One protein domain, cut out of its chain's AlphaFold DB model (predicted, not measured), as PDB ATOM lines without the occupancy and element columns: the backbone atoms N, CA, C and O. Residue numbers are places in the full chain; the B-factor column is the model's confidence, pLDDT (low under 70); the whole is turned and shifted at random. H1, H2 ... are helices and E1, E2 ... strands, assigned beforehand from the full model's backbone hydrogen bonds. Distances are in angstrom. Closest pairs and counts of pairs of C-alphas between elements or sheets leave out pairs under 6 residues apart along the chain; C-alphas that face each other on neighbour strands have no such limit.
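What this domain is: This is residues 4 to 214 of the 315 residues of an uncharacterized protein of candidate division MSBL1 archaeon SCGC-AAA259J03 (UniProt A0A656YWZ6). One strongly twisted sheet of nine strands runs through the domain, with helices H5 and H6 side by side over one face and the long helix H2 slantwise over the other. The sheet curls round H5 at its E5 and E6 end, while H1, H3 and H4 gather about H2. These are three layers, helices on both faces of a sheet, in the mixed class. The printed part has 211 residues with six named helices and ten named strands, in the order E1 E2 E3 H1 H2 E4 H3 H4 E5 E6 E7 H5 E8 H6 E9 E10; the sheet is mixed, in the order E1 E2 E3 E9 E8 E7 E4 E5 E6. The whole is compact, with a radius of gyration of the C-alphas of 16.0 A and spans of 46 by 43 by 35 A.

Where its parts are: The sheet holds E1, residues 4 to 7, from C-alpha 4 at (110.442, 132.206, 97.363); E2, 14 to 19; E3, 26 to 31; E9, 203 to 209; E8, 170 to 177, 21.1 A; E7, 138 to 143; E4, 79 to 85; E5, 107 to 116, 28.2 A; and E6, 122 to 130, 23.2 A. The helices are H1, 33 to 40; H2, 46 to 67, 31.3 A, from C-alpha 46 at (136.175, 123.226, 117.737); H3, 87 to 91; H4, 93 to 101; H5, 150 to 165, 22.5 A; and H6, 182 to 196, 22.7 A. E10, 212 to 214, ends at C-alpha 214, (121.654, 120.777, 95.077).

How they stand to each other: E9 and E8 are parallel, with N 205 and O 173 2.9 A apart, within hydrogen-bond range. E1 E2 E3 form a meander, each strand the antiparallel neighbour of the one before. E4, H3 H4, E5; E7, H5, E8; and E8, H6, E9 are strand-helix-strand units, parallel neighbour strands joined through helices, with right-handed crossovers. H5 and H6 touch, Ser 153 and Leu 188 having the closest C-alphas at 6.5 A, at a shallow tilt of 11 degrees. On the opposite face, H2 has a height over the sheet of 7.5 A. H2, the hub, touches H1, H3 and H4; its closest C-alphas to H4 are Asn 58 and Ala 96, 4.8 A. Every O i to N i+4 pair is within range in H1, H2, H4 and H5; H3 has 0 of 1 and H6 3 of 11, against 2 of 2 and 8 of 12 for O i to N i+3.

The domain as a whole: The C-alphas farthest apart, Leu 43 and Glu 167, are 46.5 A apart. The printed part has no cut. The link H2 to E4 is long, with 11 residues. E9 runs on into E10 at 66 degrees. Residues 119 to 120 are under pLDDT 70.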
ATOM      1  N   ILE A   4     109.733 131.764  96.158       96.00
ATOM      2  CA  ILE A   4     110.442 132.206  97.363       96.00
ATOM      3  C   ILE A   4     109.840 133.551  97.756       96.00
ATOM      4  O   ILE A   4     109.858 134.479  96.946       96.00
ATOM      5  N   GLU A   5     109.328 133.654  98.976       97.19
ATOM      6  CA  GLU A   5     108.765 134.891  99.521       97.19
ATOM      7  C   GLU A   5     109.453 135.229 100.842       97.19
ATOM      8  O   GLU A   5     109.487 134.409 101.758       97.19
ATOM      9  N   GLU A   6     110.019 136.433 100.924       97.44
ATOM     10  CA  GLU A   6     110.593 136.966 102.158       97.44
ATOM     11  C   GLU A   6     109.478 137.283 103.159       97.44
ATOM     12  O   GLU A   6     108.488 137.930 102.822       97.44
ATOM     13  N   LEU A   7     109.647 136.815 104.391       97.31
ATOM     14  CA  LEU A   7     108.715 137.015 105.489       97.31
ATOM     15  C   LEU A   7     109.217 138.149 106.383       97.31
ATOM     16  O   LEU A   7     110.353 138.122 106.858       97.31
ATOM     17  N   ASP A   8     108.339 139.107 106.670       95.00
ATOM     18  CA  ASP A   8     108.603 140.185 107.624       95.00
ATOM     19  C   ASP A   8     108.449 139.660 109.059       95.00
ATOM     20  O   ASP A   8     107.374 139.728 109.659       95.00
ATOM     21  N   ILE A   9     109.521 139.065 109.587       93.69
ATOM     22  CA  ILE A   9     109.596 138.591 110.972       93.69
ATOM     23  C   ILE A   9     110.720 139.311 111.732       93.69
ATOM     24  O   ILE A   9     111.758 139.622 111.142       93.69
ATOM     25  N   PRO A  10     110.577 139.555 113.049       88.94
ATOM     26  CA  PRO A  10     111.541 140.319 113.847       88.94
ATOM     27  C   PRO A  10     112.802 139.503 114.197       88.94
ATOM     28  O   PRO A  10     113.134 139.286 115.365       88.94
ATOM     29  N   LEU A  11     113.537 139.055 113.179       90.38
ATOM     30  CA  LEU A  11     114.770 138.287 113.302       90.38
ATOM     31  C   LEU A  11     115.963 139.080 112.752       90.38
ATOM     32  O   LEU A  11     115.870 139.774 111.749       90.38
ATOM     33  N   GLU A  12     117.125 138.950 113.389       87.38
ATOM     34  CA  GLU A  12     118.382 139.431 112.809       87.38
ATOM     35  C   GLU A  12     118.803 138.501 111.655       87.38
ATOM     36  O   GLU A  12     119.415 137.452 111.884       87.38
ATOM     37  N   GLY A  13     118.452 138.875 110.427       90.38
ATOM     38  CA  GLY A  13     118.640 138.084 109.211       90.38
ATOM     39  C   GLY A  13     117.426 138.217 108.294       90.38
ATOM     40  O   GLY A  13     116.588 139.083 108.512       90.38
ATOM     41  N   GLU A  14     117.328 137.343 107.297       96.62
ATOM     42  CA  GLU A  14     116.149 137.246 106.426       96.62
ATOM     43  C   GLU A  14     115.567 135.838 106.539       96.62
ATOM     44  O   GLU A  14     116.302 134.850 106.673       96.62
ATOM     45  N   VAL A  15     114.243 135.742 106.475       98.12
ATOM     46  CA  VAL A  15     113.539 134.463 106.453       98.12
ATOM     47  C   VAL A  15     112.674 134.405 105.221       98.12
ATOM     48  O   VAL A  15     111.937 135.336 104.931       98.12
ATOM     49  N   PHE A  16     112.756 133.293 104.508       98.50
ATOM     50  CA  PHE A  16     111.982 133.069 103.303       98.50
ATOM     51  C   PHE A  16     111.096 131.851 103.488       98.50
ATOM     52  O   PHE A  16     111.581 130.809 103.929       98.50
ATOM     53  N   SER A  17     109.830 131.959 103.108       98.25
ATOM     54  CA  SER A  17     109.009 130.789 102.813       98.25
ATOM     55  C   SER A  17     109.355 130.255 101.424       98.25
ATOM     56  O   SER A  17     109.740 131.009 100.524       98.25
ATOM     57  N   VAL A  18     109.266 128.937 101.266       97.94
ATOM     58  CA  VAL A  18     109.536 128.246 100.008       97.94
ATOM     59  C   VAL A  18     108.354 127.356  99.672       97.94
ATOM     60  O   VAL A  18     108.160 126.321 100.303       97.94
ATOM     61  N   ASP A  19     107.617 127.734  98.634       96.00
ATOM     62  CA  ASP A  19     106.577 126.895  98.047       96.00
ATOM     63  C   ASP A  19     107.169 126.083  96.887       96.00
ATOM     64  O   ASP A  19     107.702 126.631  95.911       96.00
ATOM     65  N   HIS A  20     107.127 124.758  97.022       95.25
ATOM     66  CA  HIS A  20     107.565 123.810  96.005       95.25
ATOM     67  C   HIS A  20     106.857 122.460  96.182       95.25
ATOM     68  O   HIS A  20     106.873 121.902  97.272       95.25
ATOM     69  N   GLU A  21     106.351 121.879  95.089       93.12
ATOM     70  CA  GLU A  21     105.546 120.639  95.092       93.12
ATOM     71  C   GLU A  21     106.205 119.438  95.796       93.12
ATOM     72  O   GLU A  21     105.533 118.654  96.456       93.12
ATOM     73  N   ASP A  22     107.526 119.296  95.667       93.69
ATOM     74  CA  ASP A  22     108.272 118.204  96.300       93.69
ATOM     75  C   ASP A  22     108.653 118.458  97.769       93.69
ATOM     76  O   ASP A  22     109.102 117.525  98.432       93.69
ATOM     77  N   LEU A  23     108.560 119.686  98.287       96.25
ATOM     78  CA  LEU A  23     108.963 120.009  99.661       96.25
ATOM     79  C   LEU A  23     107.760 119.988 100.616       96.25
ATOM     80  O   LEU A  23     106.627 120.170 100.176       96.25
ATOM     81  N   PRO A  24     107.984 119.802 101.931       96.25
ATOM     82  CA  PRO A  24     106.943 120.024 102.929       96.25
ATOM     83  C   PRO A  24     106.335 121.424 102.810       96.25
ATOM     84  O   PRO A  24     107.079 122.386 102.617       96.25
ATOM     85  N   GLU A  25     105.017 121.524 102.998       94.62
ATOM     86  CA  GLU A  25     104.236 122.770 102.871       94.62
ATOM     87  C   GLU A  25     104.859 123.924 103.678       94.62
ATOM     88  O   GLU A  25     104.985 125.043 103.188       94.62
ATOM     89  N   ASN A  26     105.342 123.631 104.889       97.94
ATOM     90  CA  ASN A  26     105.989 124.603 105.766       97.94
ATOM     91  C   ASN A  26     107.522 124.523 105.657       97.94
ATOM     92  O   ASN A  26     108.211 124.085 106.585       97.94
ATOM     93  N   SER A  27     108.066 124.924 104.506       98.50
ATOM     94  CA  SER A  27     109.511 124.967 104.247       98.50
ATOM     95  C   SER A  27     110.056 126.395 104.267       98.50
ATOM     96  O   SER A  27     109.542 127.279 103.586       98.50
ATOM     97  N   TYR A  28     111.145 126.609 105.009       98.69
ATOM     98  CA  TYR A  28     111.738 127.925 105.226       98.69
ATOM     99  C   TYR A  28     113.251 127.926 105.010       98.69
ATOM    100  O   TYR A  28     113.963 127.005 105.424       98.69
ATOM    101  N   ILE A  29     113.751 129.012 104.425       98.69
ATOM    102  CA  ILE A  29     115.178 129.326 104.358       98.69
ATOM    103  C   ILE A  29     115.474 130.443 105.351       98.69
ATOM    104  O   ILE A  29     114.817 131.479 105.347       98.69
ATOM    105  N   LEU A  30     116.489 130.236 106.183       98.44
ATOM    106  CA  LEU A  30     116.975 131.220 107.139       98.44
ATOM    107  C   LEU A  30     118.340 131.734 106.675       98.44
ATOM    108  O   LEU A  30     119.341 131.017 106.777       98.44
ATOM    109  N   ARG A  31     118.393 132.969 106.175       97.19
ATOM    110  CA  ARG A  31     119.649 133.639 105.829       97.19
ATOM    111  C   ARG A  31     120.190 134.345 107.062       97.19
ATOM    112  O   ARG A  31     119.550 135.236 107.621       97.19
ATOM    113  N   MET A  32     121.370 133.932 107.506       96.00
ATOM    114  CA  MET A  32     121.933 134.383 108.771       96.00
ATOM    115  C   MET A  32     123.458 134.468 108.717       96.00
ATOM    116  O   MET A  32     124.152 133.542 108.304       96.00
ATOM    117  N   GLU A  33     123.997 135.565 109.247       96.81
ATOM    118  CA  GLU A  33     125.440 135.801 109.351       96.81
ATOM    119  C   GLU A  33     126.238 134.612 109.937       96.81
ATOM    120  O   GLU A  33     127.230 134.215 109.314       96.81
ATOM    121  N   PRO A  34     125.820 133.945 111.038       97.75
ATOM    122  CA  PRO A  34     126.578 132.808 111.560       97.75
ATOM    123  C   PRO A  34     126.627 131.616 110.591       97.75
ATOM    124  O   PRO A  34     127.662 130.951 110.500       97.75
ATOM    125  N   ALA A  35     125.570 131.363 109.811       97.31
ATOM    126  CA  ALA A  35     125.584 130.307 108.796       97.31
ATOM    127  C   ALA A  35     126.523 130.676 107.643       97.31
ATOM    128  O   ALA A  35     127.331 129.853 107.212       97.31
ATOM    129  N   GLN A  36     126.521 131.941 107.223       97.44
ATOM    130  CA  GLN A  36     127.458 132.455 106.224       97.44
ATOM    131  C   GLN A  36     128.917 132.300 106.673       97.44
ATOM    132  O   GLN A  36     129.769 131.898 105.872       97.44
ATOM    133  N   LYS A  37     129.229 132.521 107.959       97.50
ATOM    134  CA  LYS A  37     130.566 132.242 108.521       97.50
ATOM    135  C   LYS A  37     130.919 130.762 108.462       97.50
ATOM    136  O   LYS A  37     132.031 130.415 108.056       97.50
ATOM    137  N   ILE A  38     129.979 129.879 108.796       97.38
ATOM    138  CA  ILE A  38     130.177 128.429 108.699       97.38
ATOM    139  C   ILE A  38     130.427 128.002 107.250       97.38
ATOM    140  O   ILE A  38     131.329 127.191 107.005       97.38
ATOM    141  N   HIS A  39     129.653 128.530 106.303       96.38
ATOM    142  CA  HIS A  39     129.689 128.099 104.909       96.38
ATOM    143  C   HIS A  39     130.915 128.633 104.165       96.38
ATOM    144  O   HIS A  39     131.568 127.890 103.434       96.38
ATOM    145  N   SER A  40     131.277 129.898 104.389       95.69
ATOM    146  CA  SER A  40     132.431 130.541 103.741       95.69
ATOM    147  C   SER A  40     133.784 130.097 104.302       95.69
ATOM    148  O   SER A  40     134.800 130.224 103.616       95.69
ATOM    149  N   ASN A  41     133.826 129.556 105.526       96.56
ATOM    150  CA  ASN A  41     135.077 129.217 106.198       96.56
ATOM    151  C   ASN A  41     135.170 127.736 106.625       96.56
ATOM    152  O   ASN A  41     135.025 127.416 107.810       96.56
ATOM    153  N   PRO A  42     135.525 126.814 105.712       95.75
ATOM    154  CA  PRO A  42     135.850 125.414 106.037       95.75
ATOM    155  C   PRO A  42     136.928 125.206 107.102       95.75
ATOM    156  O   PRO A  42     137.083 124.084 107.576       95.75
ATOM    157  N   LEU A  43     137.711 126.226 107.451       97.00
ATOM    158  CA  LEU A  43     138.771 126.109 108.448       97.00
ATOM    159  C   LEU A  43     138.246 126.232 109.880       97.00
ATOM    160  O   LEU A  43     139.014 126.001 110.806       97.00
ATOM    161  N   LEU A  44     136.964 126.561 110.077       96.25
ATOM    162  CA  LEU A  44     136.342 126.560 111.402       96.25
ATOM    163  C   LEU A  44     136.174 125.130 111.926       96.25
ATOM    164  O   LEU A  44     135.584 124.275 111.256       96.25
ATOM    165  N   TRP A  45     136.639 124.909 113.153       95.25
ATOM    166  CA  TRP A  45     136.466 123.685 113.936       95.25
ATOM    167  C   TRP A  45     136.498 124.015 115.437       95.25
ATOM    168  O   TRP A  45     136.866 125.119 115.840       95.25
ATOM    169  N   GLY A  46     136.127 123.052 116.283       94.19
ATOM    170  CA  GLY A  46     136.175 123.226 117.737       94.19
ATOM    171  C   GLY A  46     135.154 124.247 118.249       94.19
ATOM    172  O   GLY A  46     134.057 124.348 117.706       94.19
ATOM    173  N   GLU A  47     135.496 124.985 119.309       94.25
ATOM    174  CA  GLU A  47     134.538 125.889 119.967       94.25
ATOM    175  C   GLU A  47     134.090 127.049 119.073       94.25
ATOM    176  O   GLU A  47     132.945 127.466 119.169       94.25
ATOM    177  N   GLU A  48     134.933 127.524 118.155       95.56
ATOM    178  CA  GLU A  48     134.554 128.601 117.232       95.56
ATOM    179  C   GLU A  48     133.431 128.156 116.282       95.56
ATOM    180  O   GLU A  48     132.422 128.842 116.142       95.56
ATOM    181  N   LEU A  49     133.546 126.953 115.702       97.25
ATOM    182  CA  LEU A  49     132.463 126.360 114.912       97.25
ATOM    183  C   LEU A  49     131.209 126.147 115.764       97.25
ATOM    184  O   LEU A  49     130.106 126.461 115.327       97.25
ATOM    185  N   ARG A  50     131.368 125.630 116.989       96.94
ATOM    186  CA  ARG A  50     130.239 125.390 117.896       96.94
ATOM    187  C   ARG A  50     129.530 126.685 118.287       96.94
ATOM    188  O   ARG A  50     128.308 126.661 118.404       96.94
ATOM    189  N   ALA A  51     130.249 127.788 118.468       97.88
ATOM    190  CA  ALA A  51     129.656 129.087 118.755       97.88
ATOM    191  C   ALA A  51     128.752 129.539 117.601       97.88
ATOM    192  O   ALA A  51     127.565 129.758 117.829       97.88
ATOM    193  N   TYR A  52     129.258 129.532 116.363       98.12
ATOM    194  CA  TYR A  52     128.441 129.881 115.200       98.12
ATOM    195  C   TYR A  52     127.250 128.937 115.010       98.12
ATOM    196  O   TYR A  52     126.150 129.397 114.716       98.12
ATOM    197  N   THR A  53     127.413 127.625 115.220       97.44
ATOM    198  CA  THR A  53     126.279 126.696 115.100       97.44
ATOM    199  C   THR A  53     125.216 126.956 116.168       97.44
ATOM    200  O   THR A  53     124.027 126.900 115.871       97.44
ATOM    201  N   ARG A  54     125.623 127.284 117.400       97.94
ATOM    202  CA  ARG A  54     124.695 127.665 118.473       97.94
ATOM    203  C   ARG A  54     123.954 128.956 118.124       97.94
ATOM    204  O   ARG A  54     122.751 129.028 118.351       97.94
ATOM    205  N   ASP A  55     124.630 129.926 117.516       98.06
ATOM    206  CA  ASP A  55     124.000 131.162 117.045       98.06
ATOM    207  C   ASP A  55     123.023 130.920 115.891       98.06
ATOM    208  O   ASP A  55     121.963 131.551 115.851       98.06
ATOM    209  N   CYS A  56     123.319 129.959 115.008       98.25
ATOM    210  CA  CYS A  56     122.366 129.521 113.991       98.25
ATOM    211  C   CYS A  56     121.104 128.937 114.630       98.25
ATOM    212  O   CYS A  56     119.994 129.339 114.297       98.25
ATOM    213  N   SER A  57     121.272 128.035 115.596       98.56
ATOM    214  CA  SER A  57     120.158 127.406 116.306       98.56
ATOM    215  C   SER A  57     119.355 128.401 117.151       98.56
ATOM    216  O   SER A  57     118.134 128.284 117.228       98.56
ATOM    217  N   ASN A  58     120.002 129.417 117.738       98.38
ATOM    218  CA  ASN A  58     119.320 130.518 118.431       98.38
ATOM    219  C   ASN A  58     118.396 131.274 117.465       98.38
ATOM    220  O   ASN A  58     117.248 131.565 117.791       98.38
ATOM    221  N   LYS A  59     118.897 131.595 116.265       98.38
ATOM    222  CA  LYS A  59     118.118 132.282 115.227       98.38
ATOM    223  C   LYS A  59     117.003 131.397 114.670       98.38
ATOM    224  O   LYS A  59     115.892 131.885 114.496       98.38
ATOM    225  N   PHE A  60     117.263 130.104 114.485       98.56
ATOM    226  CA  PHE A  60     116.239 129.119 114.135       98.56
ATOM    227  C   PHE A  60     115.088 129.104 115.144       98.56
ATOM    228  O   PHE A  60     113.946 129.252 114.731       98.56
ATOM    229  N   PHE A  61     115.357 128.980 116.447       98.44
ATOM    230  CA  PHE A  61     114.276 128.920 117.434       98.44
ATOM    231  C   PHE A  61     113.463 130.213 117.515       98.44
ATOM    232  O   PHE A  61     112.255 130.142 117.709       98.44
ATOM    233  N   ARG A  62     114.092 131.377 117.314       97.88
ATOM    234  CA  ARG A  62     113.367 132.654 117.205       97.88
ATOM    235  C   ARG A  62     112.464 132.696 115.973       97.88
ATOM    236  O   ARG A  62     111.321 133.102 116.091       97.88
ATOM    237  N   ALA A  63     112.944 132.235 114.817       98.19
ATOM    238  CA  ALA A  63     112.106 132.125 113.623       98.19
ATOM    239  C   ALA A  63     110.952 131.133 113.836       98.19
ATOM    240  O   ALA A  63     109.810 131.424 113.500       98.19
ATOM    241  N   ALA A  64     111.240 129.973 114.430       98.19
ATOM    242  CA  ALA A  64     110.240 128.953 114.710       98.19
ATOM    243  C   ALA A  64     109.174 129.447 115.697       98.19
ATOM    244  O   ALA A  64     108.011 129.125 115.515       98.19
ATOM    245  N   GLN A  65     109.540 130.253 116.700       96.81
ATOM    246  CA  GLN A  65     108.583 130.846 117.640       96.81
ATOM    247  C   GLN A  65     107.534 131.728 116.942       96.81
ATOM    248  O   GLN A  65     106.385 131.743 117.364       96.81
ATOM    249  N   GLU A  66     107.919 132.432 115.876       97.00
ATOM    250  CA  GLU A  66     107.010 133.283 115.095       97.00
ATOM    251  C   GLU A  66     106.194 132.483 114.065       97.00
ATOM    252  O   GLU A  66     105.073 132.856 113.727       97.00
ATOM    253  N   LEU A  67     106.760 131.390 113.540       97.56
ATOM    254  CA  LEU A  67     106.217 130.663 112.383       97.56
ATOM    255  C   LEU A  67     105.509 129.348 112.730       97.56
ATOM    256  O   LEU A  67     104.818 128.798 111.877       97.56
ATOM    257  N   VAL A  68     105.693 128.826 113.943       97.88
ATOM    258  CA  VAL A  68     105.131 127.545 114.390       97.88
ATOM    259  C   VAL A  68     104.184 127.792 115.565       97.88
ATOM    260  O   VAL A  68     104.651 127.939 116.699       97.88
ATOM    261  N   PRO A  69     102.857 127.827 115.331       95.88
ATOM    262  CA  PRO A  69     101.869 128.134 116.364       95.88
ATOM    263  C   PRO A  69     101.949 127.224 117.595       95.88
ATOM    264  O   PRO A  69     101.697 127.672 118.709       95.88
ATOM    265  N   GLU A  70     102.342 125.958 117.426       96.56
ATOM    266  CA  GLU A  70     102.444 124.986 118.519       96.56
ATOM    267  C   GLU A  70     103.535 125.336 119.542       96.56
ATOM    268  O   GLU A  70     103.524 124.773 120.638       96.56
ATOM    269  N   LEU A  71     104.471 126.234 119.206       96.88
ATOM    270  CA  LEU A  71     105.489 126.717 120.140       96.88
ATOM    271  C   LEU A  71     104.981 127.832 121.064       96.88
ATOM    272  O   LEU A  71     105.621 128.091 122.088       96.88
ATOM    273  N   ASP A  72     103.849 128.472 120.760       94.75
ATOM    274  CA  ASP A  72     103.280 129.487 121.645       94.75
ATOM    275  C   ASP A  72     102.780 128.857 122.953       94.75
ATOM    276  O   ASP A  72     101.992 127.910 122.970       94.75
ATOM    277  N   GLY A  73     103.277 129.366 124.082       92.88
ATOM    278  CA  GLY A  73     102.930 128.861 125.412       92.88
ATOM    279  C   GLY A  73     103.300 127.393 125.677       92.88
ATOM    280  O   GLY A  73     102.776 126.812 126.633       92.88
ATOM    281  N   ILE A  74     104.177 126.791 124.863       95.94
ATOM    282  CA  ILE A  74     104.551 125.377 124.977       95.94
ATOM    283  C   ILE A  74     105.189 125.058 126.335       95.94
ATOM    284  O   ILE A  74     106.025 125.804 126.852       95.94
ATOM    285  N   LYS A  75     104.814 123.924 126.936       95.69
ATOM    286  CA  LYS A  75     105.393 123.460 128.205       95.69
ATOM    287  C   LYS A  75     106.539 122.482 127.975       95.69
ATOM    288  O   LYS A  75     106.578 121.751 126.992       95.69
ATOM    289  N   ASN A  76     107.422 122.357 128.964       92.81
ATOM    290  CA  ASN A  76     108.578 121.453 128.890       92.81
ATOM    291  C   ASN A  76     108.216 119.973 128.700       92.81
ATOM    292  O   ASN A  76     109.050 119.212 128.236       92.81
ATOM    293  N   ASN A  77     107.016 119.535 129.085       94.06
ATOM    294  CA  ASN A  77     106.542 118.165 128.861       94.06
ATOM    295  C   ASN A  77     105.798 117.986 127.523       94.06
ATOM    296  O   ASN A  77     105.406 116.870 127.196       94.06
ATOM    297  N   GLU A  78     105.605 119.071 126.774       97.00
ATOM    298  CA  GLU A  78     104.946 119.120 125.465       97.00
ATOM    299  C   GLU A  78     105.970 119.311 124.336       97.00
ATOM    300  O   GLU A  78     105.584 119.437 123.182       97.00
ATOM    301  N   ILE A  79     107.276 119.303 124.629       98.25
ATOM    302  CA  ILE A  79     108.336 119.394 123.624       98.25
ATOM    303  C   ILE A  79     109.473 118.419 123.922       98.25
ATOM    304  O   ILE A  79     109.846 118.216 125.076       98.25
ATOM    305  N   SER A  80     110.061 117.832 122.882       98.31
ATOM    306  CA  SER A  80     111.364 117.170 123.000       98.31
ATOM    307  C   SER A  80     112.185 117.296 121.724       98.31
ATOM    308  O   SER A  80     111.641 117.345 120.624       98.31
ATOM    309  N   GLU A  81     113.503 117.275 121.864       98.56
ATOM    310  CA  GLU A  81     114.422 117.027 120.763       98.56
ATOM    311  C   GLU A  81     114.616 115.519 120.564       98.56
ATOM    312  O   GLU A  81     114.847 114.785 121.526       98.56
ATOM    313  N   VAL A  82     114.626 115.049 119.318       98.44
ATOM    314  CA  VAL A  82     115.147 113.721 118.971       98.44
ATOM    315  C   VAL A  82     116.518 113.888 118.322       98.44
ATOM    316  O   VAL A  82     116.648 114.242 117.150       98.44
ATOM    317  N   VAL A  83     117.564 113.599 119.094       98.12
ATOM    318  CA  VAL A  83     118.954 113.750 118.661       98.12
ATOM    319  C   VAL A  83     119.380 112.551 117.819       98.12
ATOM    320  O   VAL A  83     119.543 111.435 118.327       98.12
ATOM    321  N   ILE A  84     119.662 112.790 116.538       96.44
ATOM    322  CA  ILE A  84     120.266 111.787 115.653       96.44
ATOM    323  C   ILE A  84     121.768 111.721 115.932       96.44
ATOM    324  O   ILE A  84     122.545 112.606 115.568       96.44
ATOM    325  N   LEU A  85     122.209 110.652 116.589       94.50
ATOM    326  CA  LEU A  85     123.607 110.483 116.938       94.50
ATOM    327  C   LEU A  85     124.443 110.103 115.705       94.50
ATOM    328  O   LEU A  85     124.112 109.184 114.965       94.50
ATOM    329  N   ARG A  86     125.600 110.727 115.478       91.50
ATOM    330  CA  ARG A  86     126.186 111.845 116.252       91.50
ATOM    331  C   ARG A  86     125.906 113.223 115.641       91.50
ATOM    332  O   ARG A  86     126.185 114.208 116.309       91.50
ATOM    333  N   GLY A  87     125.402 113.284 114.407       89.75
ATOM    334  CA  GLY A  87     125.259 114.517 113.620       89.75
ATOM    335  C   GLY A  87     124.465 115.610 114.333       89.75
ATOM    336  O   GLY A  87     124.962 116.729 114.453       89.75
ATOM    337  N   GLY A  88     123.319 115.260 114.920       94.25
ATOM    338  CA  GLY A  88     122.433 116.221 115.574       94.25
ATOM    339  C   GLY A  88     123.013 116.895 116.815       94.25
ATOM    340  O   GLY A  88     122.663 118.030 117.117       94.25
ATOM    341  N   LEU A  89     124.008 116.285 117.476       95.75
ATOM    342  CA  LEU A  89     124.721 116.941 118.583       95.75
ATOM    343  C   LEU A  89     125.427 118.231 118.143       95.75
ATOM    344  O   LEU A  89     125.652 119.118 118.966       95.75
ATOM    345  N   ALA A  90     125.805 118.338 116.866       94.56
ATOM    346  CA  ALA A  90     126.452 119.534 116.344       94.56
ATOM    347  C   ALA A  90     125.497 120.737 116.324       94.56
ATOM    348  O   ALA A  90     125.959 121.858 116.527       94.56
ATOM    349  N   CYS A  91     124.189 120.509 116.142       95.94
ATOM    350  CA  CYS A  91     123.172 121.559 116.094       95.94
ATOM    351  C   CYS A  91     123.002 122.285 117.437       95.94
ATOM    352  O   CYS A  91     122.628 123.450 117.432       95.94
ATOM    353  N   GLN A  92     123.320 121.654 118.576       96.44
ATOM    354  CA  GLN A  92     123.215 122.277 119.910       96.44
ATOM    355  C   GLN A  92     121.831 122.895 120.184       96.44
ATOM    356  O   GLN A  92     121.731 123.996 120.734       96.44
ATOM    357  N   LEU A  93     120.765 122.204 119.768       98.31
ATOM    358  CA  LEU A  93     119.403 122.706 119.934       98.31
ATOM    359  C   LEU A  93     119.039 122.867 121.411       98.31
ATOM    360  O   LEU A  93     118.419 123.857 121.766       98.31
ATOM    361  N   ASP A  94     119.494 121.976 122.289       97.38
ATOM    362  CA  ASP A  94     119.301 122.104 123.736       97.38
ATOM    363  C   ASP A  94     119.835 123.423 124.305       97.38
ATOM    364  O   ASP A  94     119.132 124.130 125.028       97.38
ATOM    365  N   SER A  95     121.070 123.778 123.951       97.38
ATOM    366  CA  SER A  95     121.681 125.029 124.395       97.38
ATOM    367  C   SER A  95     120.969 126.239 123.801       97.38
ATOM    368  O   SER A  95     120.832 127.249 124.486       97.38
ATOM    369  N   ALA A  96     120.544 126.156 122.541       98.06
ATOM    370  CA  ALA A  96     119.877 127.260 121.874       98.06
ATOM    371  C   ALA A  96     118.456 127.483 122.402       98.06
ATOM    372  O   ALA A  96     118.061 128.616 122.661       98.06
ATOM    373  N   PHE A  97     117.720 126.401 122.648       98.31
ATOM    374  CA  PHE A  97     116.402 126.442 123.268       98.31
ATOM    375  C   PHE A  97     116.477 127.080 124.653       98.31
ATOM    376  O   PHE A  97     115.684 127.962 124.966       98.31
ATOM    377  N   SER A  98     117.495 126.723 125.445       97.50
ATOM    378  CA  SER A  98     117.726 127.354 126.745       97.50
ATOM    379  C   SER A  98     117.992 128.853 126.651       97.50
ATOM    380  O   SER A  98     117.482 129.599 127.477       97.50
ATOM    381  N   ASN A  99     118.715 129.316 125.630       97.19
ATOM    382  CA  ASN A  99     118.944 130.747 125.429       97.19
ATOM    383  C   ASN A  99     117.697 131.508 124.952       97.19
ATOM    384  O   ASN A  99     117.572 132.695 125.243       97.19
ATOM    385  N   VAL A 100     116.828 130.874 124.157       96.62
ATOM    386  CA  VAL A 100     115.666 131.538 123.536       96.62
ATOM    387  C   VAL A 100     114.440 131.505 124.447       96.62
ATOM    388  O   VAL A 100     113.771 132.523 124.588       96.62
ATOM    389  N   PHE A 101     114.177 130.370 125.092       96.56
ATOM    390  CA  PHE A 101     112.971 130.139 125.893       96.56
ATOM    391  C   PHE A 101     113.222 130.147 127.408       96.56
ATOM    392  O   PHE A 101     112.291 129.896 128.166       96.56
ATOM    393  N   ASP A 102     114.463 130.386 127.856       96.38
ATOM    394  CA  ASP A 102     114.871 130.301 129.273       96.38
ATOM    395  C   ASP A 102     114.430 128.981 129.935       96.38
ATOM    396  O   ASP A 102     113.954 128.926 131.069       96.38
ATOM    397  N   SER A 103     114.527 127.882 129.178       96.81
ATOM    398  CA  SER A 103     113.998 126.587 129.594       96.81
ATOM    399  C   SER A 103     114.833 125.405 129.097       96.81
ATOM    400  O   SER A 103     115.677 125.517 128.214       96.81
ATOM    401  N   TYR A 104     114.616 124.236 129.688       95.19
ATOM    402  CA  TYR A 104     115.288 123.000 129.300       95.19
ATOM    403  C   TYR A 104     114.517 122.294 128.180       95.19
ATOM    404  O   TYR A 104     113.322 122.048 128.326       95.19
ATOM    405  N   LEU A 105     115.222 121.902 127.114       97.50
ATOM    406  CA  LEU A 105     114.696 121.044 126.050       97.50
ATOM    407  C   LEU A 105     114.957 119.568 126.392       97.50
ATOM    408  O   LEU A 105     116.120 119.146 126.400       97.50
ATOM    409  N   PRO A 106     113.924 118.753 126.669       97.81
ATOM    410  CA  PRO A 106     114.114 117.327 126.888       97.81
ATOM    411  C   PRO A 106     114.632 116.626 125.638       97.81
ATOM    412  O   PRO A 106     114.256 116.985 124.528       97.81
ATOM    413  N   ARG A 107     115.490 115.614 125.809       97.69
ATOM    414  CA  ARG A 107     116.167 114.952 124.688       97.69
ATOM    415  C   ARG A 107     115.963 113.450 124.668       97.69
ATOM    416  O   ARG A 107     116.299 112.756 125.624       97.69
ATOM    417  N   CYS A 108     115.534 112.978 123.511       97.69
ATOM    418  CA  CYS A 108     115.584 111.601 123.061       97.69
ATOM    419  C   CYS A 108     116.833 111.387 122.188       97.69
ATOM    420  O   CYS A 108     117.403 112.332 121.643       97.69
ATOM    421  N   PHE A 109     117.250 110.136 122.004       97.31
ATOM    422  CA  PHE A 109     118.442 109.790 121.230       97.31
ATOM    423  C   PHE A 109     118.170 108.642 120.269       97.31
ATOM    424  O   PHE A 109     117.636 107.610 120.662       97.31
ATOM    425  N   VAL A 110     118.626 108.783 119.026       95.56
ATOM    426  CA  VAL A 110     118.577 107.730 118.008       95.56
ATOM    427  C   VAL A 110     119.953 107.592 117.369       95.56
ATOM    428  O   VAL A 110     120.471 108.520 116.762       95.56
ATOM    429  N   GLY A 111     120.578 106.426 117.508       91.38
ATOM    430  CA  GLY A 111     121.851 106.103 116.875       91.38
ATOM    431  C   GLY A 111     121.664 105.524 115.483       91.38
ATOM    432  O   GLY A 111     121.474 104.317 115.362       91.38
ATOM    433  N   ALA A 112     121.802 106.348 114.445       83.50
ATOM    434  CA  ALA A 112     121.752 105.909 113.051       83.50
ATOM    435  C   ALA A 112     123.166 105.684 112.486       83.50
ATOM    436  O   ALA A 112     124.030 106.564 112.534       83.50
ATOM    437  N   ARG A 113     123.418 104.502 111.921       79.69
ATOM    438  CA  ARG A 113     124.625 104.201 111.143       79.69
ATOM    439  C   ARG A 113     124.270 104.198 109.671       79.69
ATOM    440  O   ARG A 113     123.316 103.554 109.260       79.69
ATOM    441  N   ARG A 114     125.045 104.935 108.877       75.62
ATOM    442  CA  ARG A 114     124.880 104.959 107.425       75.62
ATOM    443  C   ARG A 114     125.773 103.915 106.779       75.62
ATOM    444  O   ARG A 114     126.965 103.851 107.084       75.62
ATOM    445  N   HIS A 115     125.209 103.182 105.834       77.94
ATOM    446  CA  HIS A 115     125.924 102.247 104.980       77.94
ATOM    447  C   HIS A 115     125.703 102.688 103.541       77.94
ATOM    448  O   HIS A 115     124.580 102.961 103.118       77.94
ATOM    449  N   ARG A 116     126.795 102.824 102.796       75.38
ATOM    450  CA  ARG A 116     126.727 103.166 101.382       75.38
ATOM    451  C   ARG A 116     126.368 101.900 100.606       75.38
ATOM    452  O   ARG A 116     127.141 100.946 100.638       75.38
ATOM    453  N   VAL A 117     125.216 101.908  99.940       77.94
ATOM    454  CA  VAL A 117     124.703 100.757  99.177       77.94
ATOM    455  C   VAL A 117     125.181 100.830  97.730       77.94
ATOM    456  O   VAL A 117     125.697  99.853  97.192       77.94
ATOM    457  N   THR A 118     125.108 102.016  97.120       75.00
ATOM    458  CA  THR A 118     125.611 102.277  95.761       75.00
ATOM    459  C   THR A 118     126.498 103.525  95.741       75.00
ATOM    460  O   THR A 118     126.946 103.998  96.784       75.00
ATOM    461  N   LYS A 119     126.864 104.058  94.567       66.31
ATOM    462  CA  LYS A 119     127.637 105.314  94.502       66.31
ATOM    463  C   LYS A 119     126.861 106.492  95.100       66.31
ATOM    464  O   LYS A 119     127.476 107.329  95.758       66.31
ATOM    465  N   ASP A 120     125.544 106.478  94.924       68.00
ATOM    466  CA  ASP A 120     124.666 107.617  95.184       68.00
ATOM    467  C   ASP A 120     123.618 107.324  96.270       68.00
ATOM    468  O   ASP A 120     122.970 108.242  96.770       68.00
ATOM    469  N   GLU A 121     123.487 106.065  96.702       74.25
ATOM    470  CA  GLU A 121     122.511 105.658  97.714       74.25
ATOM    471  C   GLU A 121     123.155 105.281  99.044       74.25
ATOM    472  O   GLU A 121     124.145 104.541  99.129       74.25
ATOM    473  N   PHE A 122     122.520 105.773 100.103       78.88
ATOM    474  CA  PHE A 122     122.855 105.492 101.487       78.88
ATOM    475  C   PHE A 122     121.607 104.998 102.202       78.88
ATOM    476  O   PHE A 122     120.569 105.660 102.157       78.88
ATOM    477  N   GLU A 123     121.750 103.888 102.911       79.94
ATOM    478  CA  GLU A 123     120.759 103.392 103.859       79.94
ATOM    479  C   GLU A 123     121.205 103.705 105.285       79.94
ATOM    480  O   GLU A 123     122.402 103.848 105.563       79.94
ATOM    481  N   ALA A 124     120.235 103.833 106.187       80.38
ATOM    482  CA  ALA A 124     120.471 104.051 107.605       80.38
ATOM    483  C   ALA A 124     119.931 102.863 108.412       80.38
ATOM    484  O   ALA A 124     118.737 102.573 108.364       80.38
ATOM    485  N   GLU A 125     120.807 102.206 109.170       81.31
ATOM    486  CA  GLU A 125     120.446 101.200 110.168       81.31
ATOM    487  C   GLU A 125     120.475 101.829 111.561       81.31
ATOM    488  O   GLU A 125     121.369 102.614 111.901       81.31
ATOM    489  N   LEU A 126     119.506 101.476 112.398       80.88
ATOM    490  CA  LEU A 126     119.455 101.952 113.769       80.88
ATOM    491  C   LEU A 126     120.177 100.997 114.701       80.88
ATOM    492  O   LEU A 126     119.880  99.812 114.779       80.88
ATOM    493  N   SER A 127     121.125 101.552 115.439       85.25
ATOM    494  CA  SER A 127     121.979 100.825 116.376       85.25
ATOM    495  C   SER A 127     121.632 101.089 117.843       85.25
ATOM    496  O   SER A 127     122.105 100.369 118.719       85.25
ATOM    497  N   TYR A 128     120.838 102.127 118.117       88.75
ATOM    498  CA  TYR A 128     120.402 102.520 119.454       88.75
ATOM    499  C   TYR A 128     119.184 103.441 119.359       88.75
ATOM    500  O   TYR A 128     119.125 104.280 118.460       88.75
ATOM    501  N   SER A 129     118.259 103.342 120.307       91.19
ATOM    502  CA  SER A 129     117.203 104.333 120.491       91.19
ATOM    503  C   SER A 129     116.835 104.475 121.967       91.19
ATOM    504  O   SER A 129     116.837 103.509 122.730       91.19
ATOM    505  N   ASN A 130     116.537 105.704 122.372       94.62
ATOM    506  CA  ASN A 130     115.946 106.047 123.654       94.62
ATOM    507  C   ASN A 130     115.004 107.235 123.450       94.62
ATOM    508  O   ASN A 130     115.456 108.359 123.248       94.62
ATOM    509  N   PHE A 131     113.704 106.961 123.496       94.62
ATOM    510  CA  PHE A 131     112.635 107.944 123.308       94.62
ATOM    511  C   PHE A 131     112.034 108.425 124.635       94.62
ATOM    512  O   PHE A 131     110.841 108.691 124.719       94.62
ATOM    513  N   GLU A 132     112.820 108.466 125.710       92.00
ATOM    514  CA  GLU A 132     112.389 109.059 126.975       92.00
ATOM    515  C   GLU A 132     113.110 110.403 127.201       92.00
ATOM    516  O   GLU A 132     114.341 110.387 127.297       92.00
ATOM    517  N   PRO A 133     112.402 111.551 127.304       93.88
ATOM    518  CA  PRO A 133     110.943 111.705 127.359       93.88
ATOM    519  C   PRO A 133     110.344 112.243 126.044       93.88
ATOM    520  O   PRO A 133     110.343 113.447 125.796       93.88
ATOM    521  N   LEU A 134     109.785 111.364 125.208       95.50
ATOM    522  CA  LEU A 134     108.957 111.780 124.068       95.50
ATOM    523  C   LEU A 134     107.669 112.454 124.587       95.50
ATOM    524  O   LEU A 134     107.051 111.890 125.502       95.50
ATOM    525  N   PRO A 135     107.243 113.614 124.058       95.50
ATOM    526  CA  PRO A 135     106.072 114.325 124.552       95.50
ATOM    527  C   PRO A 135     104.792 113.566 124.210       95.50
ATOM    528  O   PRO A 135     104.783 112.697 123.339       95.50
ATOM    529  N   ASP A 136     103.723 113.904 124.920       95.44
ATOM    530  CA  ASP A 136     102.366 113.476 124.599       95.44
ATOM    531  C   ASP A 136     101.548 114.711 124.218       95.44
ATOM    532  O   ASP A 136     101.532 115.694 124.963       95.44
ATOM    533  N   ASN A 137     100.939 114.678 123.035       94.88
ATOM    534  CA  ASN A 137     100.247 115.801 122.404       94.88
ATOM    535  C   ASN A 137     101.121 117.068 122.286       94.88
ATOM    536  O   ASN A 137     100.738 118.170 122.693       94.88
ATOM    537  N   GLY A 138     102.337 116.893 121.760       96.69
ATOM    538  CA  GLY A 138     103.369 117.928 121.750       96.69
ATOM    539  C   GLY A 138     104.148 118.057 120.444       96.69
ATOM    540  O   GLY A 138     103.739 117.547 119.403       96.69
ATOM    541  N   VAL A 139     105.288 118.739 120.524       98.50
ATOM    542  CA  VAL A 139     106.191 119.053 119.417       98.50
ATOM    543  C   VAL A 139     107.471 118.231 119.524       98.50
ATOM    544  O   VAL A 139     108.112 118.162 120.577       98.50
ATOM    545  N   VAL A 140     107.890 117.626 118.418       98.69
ATOM    546  CA  VAL A 140     109.216 117.010 118.307       98.69
ATOM    547  C   VAL A 140     110.114 117.907 117.464       98.69
ATOM    548  O   VAL A 140     109.711 118.354 116.398       98.69
ATOM    549  N   VAL A 141     111.344 118.149 117.914       98.75
ATOM    550  CA  VAL A 141     112.349 118.916 117.165       98.75
ATOM    551  C   VAL A 141     113.516 118.009 116.777       98.75
ATOM    552  O   VAL A 141     113.994 117.216 117.586       98.75
ATOM    553  N   ILE A 142     114.002 118.109 115.542       98.62
ATOM    554  CA  ILE A 142     115.164 117.362 115.046       98.62
ATOM    555  C   ILE A 142     116.149 118.339 114.414       98.62
ATOM    556  O   ILE A 142     115.809 119.048 113.473       98.62
ATOM    557  N   GLY A 143     117.393 118.332 114.889       97.81
ATOM    558  CA  GLY A 143     118.511 118.992 114.223       97.81
ATOM    559  C   GLY A 143     119.419 117.960 113.566       97.81
ATOM    560  O   GLY A 143     119.924 117.084 114.263       97.81
ATOM    561  N   ASP A 144     119.647 118.040 112.254       96.56
ATOM    562  CA  ASP A 144     120.701 117.268 111.573       96.56
ATOM    563  C   ASP A 144     121.032 117.865 110.196       96.56
ATOM    564  O   ASP A 144     120.280 118.657 109.630       96.56
ATOM    565  N   THR A 145     122.156 117.460 109.609       95.25
ATOM    566  CA  THR A 145     122.446 117.741 108.194       95.25
ATOM    567  C   THR A 145     121.711 116.783 107.278       95.25
ATOM    568  O   THR A 145     121.756 115.565 107.473       95.25
ATOM    569  N   ILE A 146     121.097 117.308 106.222       95.75
ATOM    570  CA  ILE A 146     120.247 116.516 105.335       95.75
ATOM    571  C   ILE A 146     120.911 116.434 103.964       95.75
ATOM    572  O   ILE A 146     120.690 117.269 103.105       95.75
ATOM    573  N   ALA A 147     121.734 115.413 103.728       94.00
ATOM    574  CA  ALA A 147     122.203 115.114 102.371       94.00
ATOM    575  C   ALA A 147     121.146 114.286 101.627       94.00
ATOM    576  O   ALA A 147     120.205 114.817 101.061       94.00
ATOM    577  N   THR A 148     121.216 112.959 101.707       91.94
ATOM    578  CA  THR A 148     120.187 112.089 101.115       91.94
ATOM    579  C   THR A 148     118.885 112.044 101.921       91.94
ATOM    580  O   THR A 148     117.933 111.402 101.500       91.94
ATOM    581  N   GLY A 149     118.842 112.617 103.127       92.81
ATOM    582  CA  GLY A 149     117.692 112.514 104.036       92.81
ATOM    583  C   GLY A 149     117.452 111.128 104.646       92.81
ATOM    584  O   GLY A 149     116.515 110.965 105.418       92.81
ATOM    585  N   ALA A 150     118.297 110.127 104.363       91.56
ATOM    586  CA  ALA A 150     118.088 108.751 104.829       91.56
ATOM    587  C   ALA A 150     118.035 108.630 106.364       91.56
ATOM    588  O   ALA A 150     117.140 107.978 106.895       91.56
ATOM    589  N   SER A 151     118.961 109.281 107.079       92.75
ATOM    590  CA  SER A 151     118.994 109.244 108.547       92.75
ATOM    591  C   SER A 151     117.759 109.902 109.160       92.75
ATOM    592  O   SER A 151     117.096 109.283 109.982       92.75
ATOM    593  N   VAL A 152     117.426 111.123 108.724       95.69
ATOM    594  CA  VAL A 152     116.269 111.874 109.237       95.69
ATOM    595  C   VAL A 152     114.969 111.134 108.940       95.69
ATOM    596  O   VAL A 152     114.187 110.903 109.853       95.69
ATOM    597  N   SER A 153     114.774 110.670 107.704       95.06
ATOM    598  CA  SER A 153     113.588 109.901 107.312       95.06
ATOM    599  C   SER A 153     113.437 108.620 108.142       95.06
ATOM    600  O   SER A 153     112.352 108.332 108.646       95.06
ATOM    601  N   ARG A 154     114.532 107.879 108.381       94.44
ATOM    602  CA  ARG A 154     114.487 106.698 109.256       94.44
ATOM    603  C   ARG A 154     114.158 107.066 110.701       94.44
ATOM    604  O   ARG A 154     113.373 106.366 111.326       94.44
ATOM    605  N   THR A 155     114.731 108.142 111.234       96.00
ATOM    606  CA  THR A 155     114.422 108.610 112.591       96.00
ATOM    607  C   THR A 155     112.955 109.010 112.731       96.00
ATOM    608  O   THR A 155     112.325 108.617 113.707       96.00
ATOM    609  N   ILE A 156     112.391 109.727 111.756       97.31
ATOM    610  CA  ILE A 156     110.973 110.113 111.744       97.31
ATOM    611  C   ILE A 156     110.066 108.878 111.743       97.31
ATOM    612  O   ILE A 156     109.092 108.837 112.493       97.31
ATOM    613  N   ALA A 157     110.424 107.845 110.970       96.19
ATOM    614  CA  ALA A 157     109.716 106.566 110.979       96.19
ATOM    615  C   ALA A 157     109.623 105.965 112.391       96.19
ATOM    616  O   ALA A 157     108.548 105.565 112.826       96.19
ATOM    617  N   GLU A 158     110.737 105.938 113.125       96.12
ATOM    618  CA  GLU A 158     110.755 105.397 114.488       96.12
ATOM    619  C   GLU A 158     110.018 106.270 115.488       96.12
ATOM    620  O   GLU A 158     109.371 105.737 116.381       96.12
ATOM    621  N   VAL A 159     110.114 107.599 115.362       97.50
ATOM    622  CA  VAL A 159     109.348 108.522 116.210       97.50
ATOM    623  C   VAL A 159     107.863 108.205 116.072       97.50
ATOM    624  O   VAL A 159     107.187 108.005 117.078       97.50
ATOM    625  N   ARG A 160     107.375 108.066 114.833       97.56
ATOM    626  CA  ARG A 160     105.993 107.672 114.546       97.56
ATOM    627  C   ARG A 160     105.634 106.337 115.197       97.56
ATOM    628  O   ARG A 160     104.605 106.223 115.860       97.56
ATOM    629  N   ASP A 161     106.464 105.321 114.989       97.00
ATOM    630  CA  ASP A 161     106.190 103.967 115.464       97.00
ATOM    631  C   ASP A 161     106.218 103.893 117.005       97.00
ATOM    632  O   ASP A 161     105.383 103.215 117.607       97.00
ATOM    633  N   GLU A 162     107.104 104.644 117.664       97.38
ATOM    634  CA  GLU A 162     107.172 104.729 119.126       97.38
ATOM    635  C   GLU A 162     106.039 105.557 119.737       97.38
ATOM    636  O   GLU A 162     105.521 105.149 120.778       97.38
ATOM    637  N   LEU A 163     105.591 106.647 119.099       97.44
ATOM    638  CA  LEU A 163     104.372 107.360 119.504       97.44
ATOM    639  C   LEU A 163     103.173 106.410 119.497       97.44
ATOM    640  O   LEU A 163     102.488 106.268 120.508       97.44
ATOM    641  N   ARG A 164     102.979 105.675 118.393       97.12
ATOM    642  CA  ARG A 164     101.874 104.713 118.248       97.12
ATOM    643  C   ARG A 164     101.943 103.595 119.276       97.12
ATOM    644  O   ARG A 164     100.945 103.273 119.909       97.12
ATOM    645  N   LYS A 165     103.122 103.005 119.467       96.94
ATOM    646  CA  LYS A 165     103.340 101.927 120.441       96.94
ATOM    647  C   LYS A 165     103.062 102.363 121.881       96.94
ATOM    648  O   LYS A 165     102.699 101.524 122.700       96.94
ATOM    649  N   ARG A 166     103.277 103.643 122.194       96.00
ATOM    650  CA  ARG A 166     103.040 104.230 123.521       96.00
ATOM    651  C   ARG A 166     101.682 104.923 123.641       96.00
ATOM    652  O   ARG A 166     101.435 105.505 124.690       96.00
ATOM    653  N   GLU A 167     100.852 104.865 122.597       96.44
ATOM    654  CA  GLU A 167      99.544 105.530 122.525       96.44
ATOM    655  C   GLU A 167      99.624 107.039 122.822       96.44
ATOM    656  O   GLU A 167      98.755 107.596 123.482       96.44
ATOM    657  N   LYS A 168     100.694 107.693 122.349       96.62
ATOM    658  CA  LYS A 168     100.922 109.136 122.506       96.62
ATOM    659  C   LYS A 168     100.472 109.918 121.279       96.62
ATOM    660  O   LYS A 168     100.575 109.430 120.151       96.62
ATOM    661  N   GLU A 169     100.045 111.153 121.503       96.50
ATOM    662  CA  GLU A 169      99.702 112.105 120.444       96.50
ATOM    663  C   GLU A 169     100.890 112.999 120.052       96.50
ATOM    664  O   GLU A 169     101.835 113.188 120.820       96.50
ATOM    665  N   ILE A 170     100.840 113.573 118.850       97.88
ATOM    666  CA  ILE A 170     101.802 114.567 118.356       97.88
ATOM    667  C   ILE A 170     101.056 115.661 117.594       97.88
ATOM    668  O   ILE A 170     100.128 115.365 116.846       97.88
ATOM    669  N   LYS A 171     101.480 116.914 117.787       97.75
ATOM    670  CA  LYS A 171     100.963 118.078 117.059       97.75
ATOM    671  C   LYS A 171     101.820 118.397 115.847       97.75
ATOM    672  O   LYS A 171     101.320 118.454 114.734       97.75
ATOM    673  N   SER A 172     103.125 118.549 116.049       98.12
ATOM    674  CA  SER A 172     104.018 118.886 114.949       98.12
ATOM    675  C   SER A 172     105.420 118.318 115.103       98.12
ATOM    676  O   SER A 172     105.896 117.975 116.193       98.12
ATOM    677  N   LEU A 173     106.084 118.203 113.959       98.62
ATOM    678  CA  LEU A 173     107.500 117.909 113.853       98.62
ATOM    679  C   LEU A 173     108.212 119.129 113.258       98.62
ATOM    680  O   LEU A 173     107.813 119.646 112.220       98.62
ATOM    681  N   ILE A 174     109.297 119.564 113.889       98.75
ATOM    682  CA  ILE A 174     110.136 120.664 113.410       98.75
ATOM    683  C   ILE A 174     111.519 120.111 113.084       98.75
ATOM    684  O   ILE A 174     112.182 119.520 113.936       98.75
ATOM    685  N   VAL A 175     111.986 120.317 111.858       98.75
ATOM    686  CA  VAL A 175     113.311 119.891 111.404       98.75
ATOM    687  C   VAL A 175     114.158 121.118 111.101       98.75
ATOM    688  O   VAL A 175     113.782 121.941 110.273       98.75
ATOM    689  N   PHE A 176     115.328 121.221 111.728       98.75
ATOM    690  CA  PHE A 176     116.324 122.243 111.425       98.75
ATOM    691  C   PHE A 176     117.582 121.629 110.813       98.75
ATOM    692  O   PHE A 176     118.096 120.609 111.282       98.75
ATOM    693  N   SER A 177     118.128 122.291 109.795       98.06
ATOM    694  CA  SER A 177     119.386 121.900 109.181       98.06
ATOM    695  C   SER A 177     120.293 123.090 108.894       98.06
ATOM    696  O   SER A 177     119.917 124.023 108.190       98.06
ATOM    697  N   ALA A 178     121.546 123.003 109.349       95.19
ATOM    698  CA  ALA A 178     122.604 123.919 108.917       95.19
ATOM    699  C   ALA A 178     122.977 123.723 107.433       95.19
ATOM    700  O   ALA A 178     123.649 124.557 106.851       95.19
ATOM    701  N   GLY A 179     122.557 122.616 106.815       95.19
ATOM    702  CA  GLY A 179     122.698 122.403 105.384       95.19
ATOM    703  C   GLY A 179     121.889 121.199 104.937       95.19
ATOM    704  O   GLY A 179     122.159 120.065 105.355       95.19
ATOM    705  N   ALA A 180     120.919 121.455 104.062       97.00
ATOM    706  CA  ALA A 180     120.020 120.441 103.543       97.00
ATOM    707  C   ALA A 180     119.939 120.465 102.019       97.00
ATOM    708  O   ALA A 180     119.757 121.511 101.405       97.00
ATOM    709  N   ALA A 181     120.039 119.296 101.400       96.88
ATOM    710  CA  ALA A 181     119.729 119.131 100.001       96.88
ATOM    711  C   ALA A 181     118.218 119.133  99.786       96.88
ATOM    712  O   ALA A 181     117.496 118.412 100.478       96.88
ATOM    713  N   PHE A 182     117.774 119.810  98.732       95.88
ATOM    714  CA  PHE A 182     116.395 119.773  98.251       95.88
ATOM    715  C   PHE A 182     115.857 118.335  98.140       95.88
ATOM    716  O   PHE A 182     114.866 117.982  98.772       95.88
ATOM    717  N   ARG A 183     116.585 117.452  97.438       92.75
ATOM    718  CA  ARG A 183     116.209 116.031  97.277       92.75
ATOM    719  C   ARG A 183     116.208 115.226  98.575       92.75
ATOM    720  O   ARG A 183     115.580 114.176  98.655       92.75
ATOM    721  N   GLY A 184     116.983 115.655  99.567       93.38
ATOM    722  CA  GLY A 184     116.970 115.030 100.884       93.38
ATOM    723  C   GLY A 184     115.717 115.412 101.664       93.38
ATOM    724  O   GLY A 184     115.132 114.556 102.326       93.38
ATOM    725  N   CYS A 185     115.302 116.675 101.550       95.81
ATOM    726  CA  CYS A 185     114.098 117.218 102.169       95.81
ATOM    727  C   CYS A 185     112.808 116.742 101.503       95.81
ATOM    728  O   CYS A 185     111.825 116.561 102.211       95.81
ATOM    729  N   SER A 186     112.799 116.461 100.197       92.56
ATOM    730  CA  SER A 186     111.569 116.015  99.525       92.56
ATOM    731  C   SER A 186     111.019 114.689 100.054       92.56
ATOM    732  O   SER A 186     109.818 114.451 100.073       92.56
ATOM    733  N   ARG A 187     111.893 113.836 100.601       90.12
ATOM    734  CA  ARG A 187     111.504 112.595 101.292       90.12
ATOM    735  C   ARG A 187     110.727 112.833 102.587       90.12
ATOM    736  O   ARG A 187     110.220 111.876 103.168       90.12
ATOM    737  N   LEU A 188     110.733 114.061 103.103       93.81
ATOM    738  CA  LEU A 188     110.022 114.416 104.322       93.81
ATOM    739  C   LEU A 188     108.533 114.661 104.056       93.81
ATOM    740  O   LEU A 188     107.725 114.414 104.947       93.81
ATOM    741  N   SER A 189     108.168 115.040 102.829       91.62
ATOM    742  CA  SER A 189     106.784 115.260 102.397       91.62
ATOM    743  C   SER A 189     105.937 113.989 102.546       91.62
ATOM    744  O   SER A 189     104.853 114.037 103.122       91.62
ATOM    745  N   ASP A 190     106.495 112.824 102.186       91.81
ATOM    746  CA  ASP A 190     105.860 111.506 102.368       91.81
ATOM    747  C   ASP A 190     105.463 111.208 103.825       91.81
ATOM    748  O   ASP A 190     104.609 110.354 104.084       91.81
ATOM    749  N   TRP A 191     106.116 111.841 104.808       95.75
ATOM    750  CA  TRP A 191     105.810 111.612 106.217       95.75
ATOM    751  C   TRP A 191     104.586 112.383 106.693       95.75
ATOM    752  O   TRP A 191     103.941 111.908 107.622       95.75
ATOM    753  N   ILE A 192     104.220 113.496 106.053       95.31
ATOM    754  CA  ILE A 192     103.042 114.284 106.440       95.31
ATOM    755  C   ILE A 192     101.787 113.414 106.352       95.31
ATOM    756  O   ILE A 192     101.098 113.220 107.351       95.31
ATOM    757  N   GLU A 193     101.539 112.802 105.192       93.81
ATOM    758  CA  GLU A 193     100.372 111.933 104.986       93.81
ATOM    759  C   GLU A 193     100.376 110.739 105.951       93.81
ATOM    760  O   GLU A 193      99.370 110.436 106.590       93.81
ATOM    761  N   ARG A 194     101.541 110.107 106.135       96.75
ATOM    762  CA  ARG A 194     101.706 108.940 107.017       96.75
ATOM    763  C   ARG A 194     101.477 109.244 108.495       96.75
ATOM    764  O   ARG A 194     101.152 108.328 109.249       96.75
ATOM    765  N   PHE A 195     101.729 110.474 108.937       98.12
ATOM    766  CA  PHE A 195     101.380 110.917 110.285       98.12
ATOM    767  C   PHE A 195      99.898 111.289 110.359       98.12
ATOM    768  O   PHE A 195      99.227 110.852 111.294       98.12
ATOM    769  N   ARG A 196      99.366 111.993 109.351       97.50
ATOM    770  CA  ARG A 196      97.948 112.391 109.277       97.50
ATOM    771  C   ARG A 196      96.971 111.206 109.230       97.50
ATOM    772  O   ARG A 196      95.827 111.356 109.644       97.50
ATOM    773  N   GLU A 197      97.422 110.007 108.846       97.00
ATOM    774  CA  GLU A 197      96.674 108.747 109.040       97.00
ATOM    775  C   GLU A 197      96.257 108.491 110.505       97.00
ATOM    776  O   GLU A 197      95.232 107.852 110.748       97.00
ATOM    777  N   TRP A 198      97.055 108.954 111.471       97.06
ATOM    778  CA  TRP A 198      96.861 108.726 112.911       97.06
ATOM    779  C   TRP A 198      96.569 110.018 113.678       97.06
ATOM    780  O   TRP A 198      95.820 109.982 114.652       97.06
ATOM    781  N   TRP A 199      97.121 111.146 113.227       97.88
ATOM    782  CA  TRP A 199      96.970 112.469 113.836       97.88
ATOM    783  C   TRP A 199      96.578 113.482 112.751       97.88
ATOM    784  O   TRP A 199      97.461 114.074 112.134       97.88
ATOM    785  N   PRO A 200      95.272 113.655 112.459       96.88
ATOM    786  CA  PRO A 200      94.798 114.422 111.300       96.88
ATOM    787  C   PRO A 200      95.280 115.876 111.237       96.88
ATOM    788  O   PRO A 200      95.487 116.389 110.142       96.88
ATOM    789  N   ASP A 201      95.500 116.494 112.398       95.69
ATOM    790  CA  ASP A 201      95.962 117.880 112.536       95.69
ATOM    791  C   ASP A 201      97.501 117.986 112.603       95.69
ATOM    792  O   ASP A 201      98.035 118.992 113.055       95.69
ATOM    793  N   PHE A 202      98.231 116.930 112.219       98.00
ATOM    794  CA  PHE A 202      99.693 116.926 112.251       98.00
ATOM    795  C   PHE A 202     100.302 117.838 111.183       98.00
ATOM    796  O   PHE A 202      99.967 117.708 110.000       98.00
ATOM    797  N   ASP A 203     101.306 118.616 111.593       97.06
ATOM    798  CA  ASP A 203     102.119 119.455 110.710       97.06
ATOM    799  C   ASP A 203     103.631 119.186 110.800       97.06
ATOM    800  O   ASP A 203     104.179 118.719 111.804       97.06
ATOM    801  N   LEU A 204     104.332 119.494 109.706       98.25
ATOM    802  CA  LEU A 204     105.780 119.341 109.567       98.25
ATOM    803  C   LEU A 204     106.403 120.644 109.070       98.25
ATOM    804  O   LEU A 204     106.099 121.077 107.961       98.25
ATOM    805  N   HIS A 205     107.338 121.199 109.838       98.69
ATOM    806  CA  HIS A 205     108.084 122.404 109.475       98.69
ATOM    807  C   HIS A 205     109.551 122.074 109.199       98.69
ATOM    808  O   HIS A 205     110.195 121.371 109.982       98.69
ATOM    809  N   VAL A 206     110.106 122.602 108.108       98.69
ATOM    810  CA  VAL A 206     111.511 122.420 107.725       98.69
ATOM    811  C   VAL A 206     112.199 123.772 107.624       98.69
ATOM    812  O   VAL A 206     111.818 124.611 106.822       98.69
ATOM    813  N   PHE A 207     113.262 123.957 108.396       98.75
ATOM    814  CA  PHE A 207     114.088 125.157 108.404       98.75
ATOM    815  C   PHE A 207     115.497 124.816 107.928       98.75
ATOM    816  O   PHE A 207     116.160 123.943 108.498       98.75
ATOM    817  N   VAL A 208     115.982 125.520 106.908       98.44
ATOM    818  CA  VAL A 208     117.322 125.303 106.352       98.44
ATOM    819  C   VAL A 208     118.114 126.601 106.342       98.44
ATOM    820  O   VAL A 208     117.612 127.643 105.938       98.44
ATOM    821  N   ALA A 209     119.370 126.548 106.777       97.69
ATOM    822  CA  ALA A 209     120.255 127.702 106.717       97.69
ATOM    823  C   ALA A 209     120.732 127.981 105.277       97.69
ATOM    824  O   ALA A 209     121.221 127.081 104.592       97.69
ATOM    825  N   GLU A 210     120.639 129.244 104.855       96.81
ATOM    826  CA  GLU A 210     121.058 129.816 103.560       96.81
ATOM    827  C   GLU A 210     120.348 129.321 102.291       96.81
ATOM    828  O   GLU A 210     120.067 130.135 101.417       96.81
ATOM    829  N   ALA A 211     120.095 128.021 102.129       97.75
ATOM    830  CA  ALA A 211     119.500 127.484 100.904       97.75
ATOM    831  C   ALA A 211     119.028 126.035 101.051       97.75
ATOM    832  O   ALA A 211     119.612 125.261 101.809       97.75
ATOM    833  N   PHE A 212     118.082 125.620 100.205       98.00
ATOM    834  CA  PHE A 212     117.981 124.206  99.844       98.00
ATOM    835  C   PHE A 212     119.012 123.913  98.756       98.00
ATOM    836  O   PHE A 212     118.932 124.416  97.637       98.00
ATOM    837  N   PHE A 213     120.008 123.101  99.080       97.69
ATOM    838  CA  PHE A 213     121.151 122.857  98.211       97.69
ATOM    839  C   PHE A 213     120.862 121.794  97.146       97.69
ATOM    840  O   PHE A 213     120.093 120.853  97.348       97.69
ATOM    841  N   GLY A 214     121.575 121.879  96.027       95.50
ATOM    842  CA  GLY A 214     121.654 120.777  95.077       95.50
ATOM    843  C   GLY A 214     122.489 119.622  95.624       95.50
ATOM    844  O   GLY A 214     123.456 119.850  96.355       95.50
TER     845      GLY A 214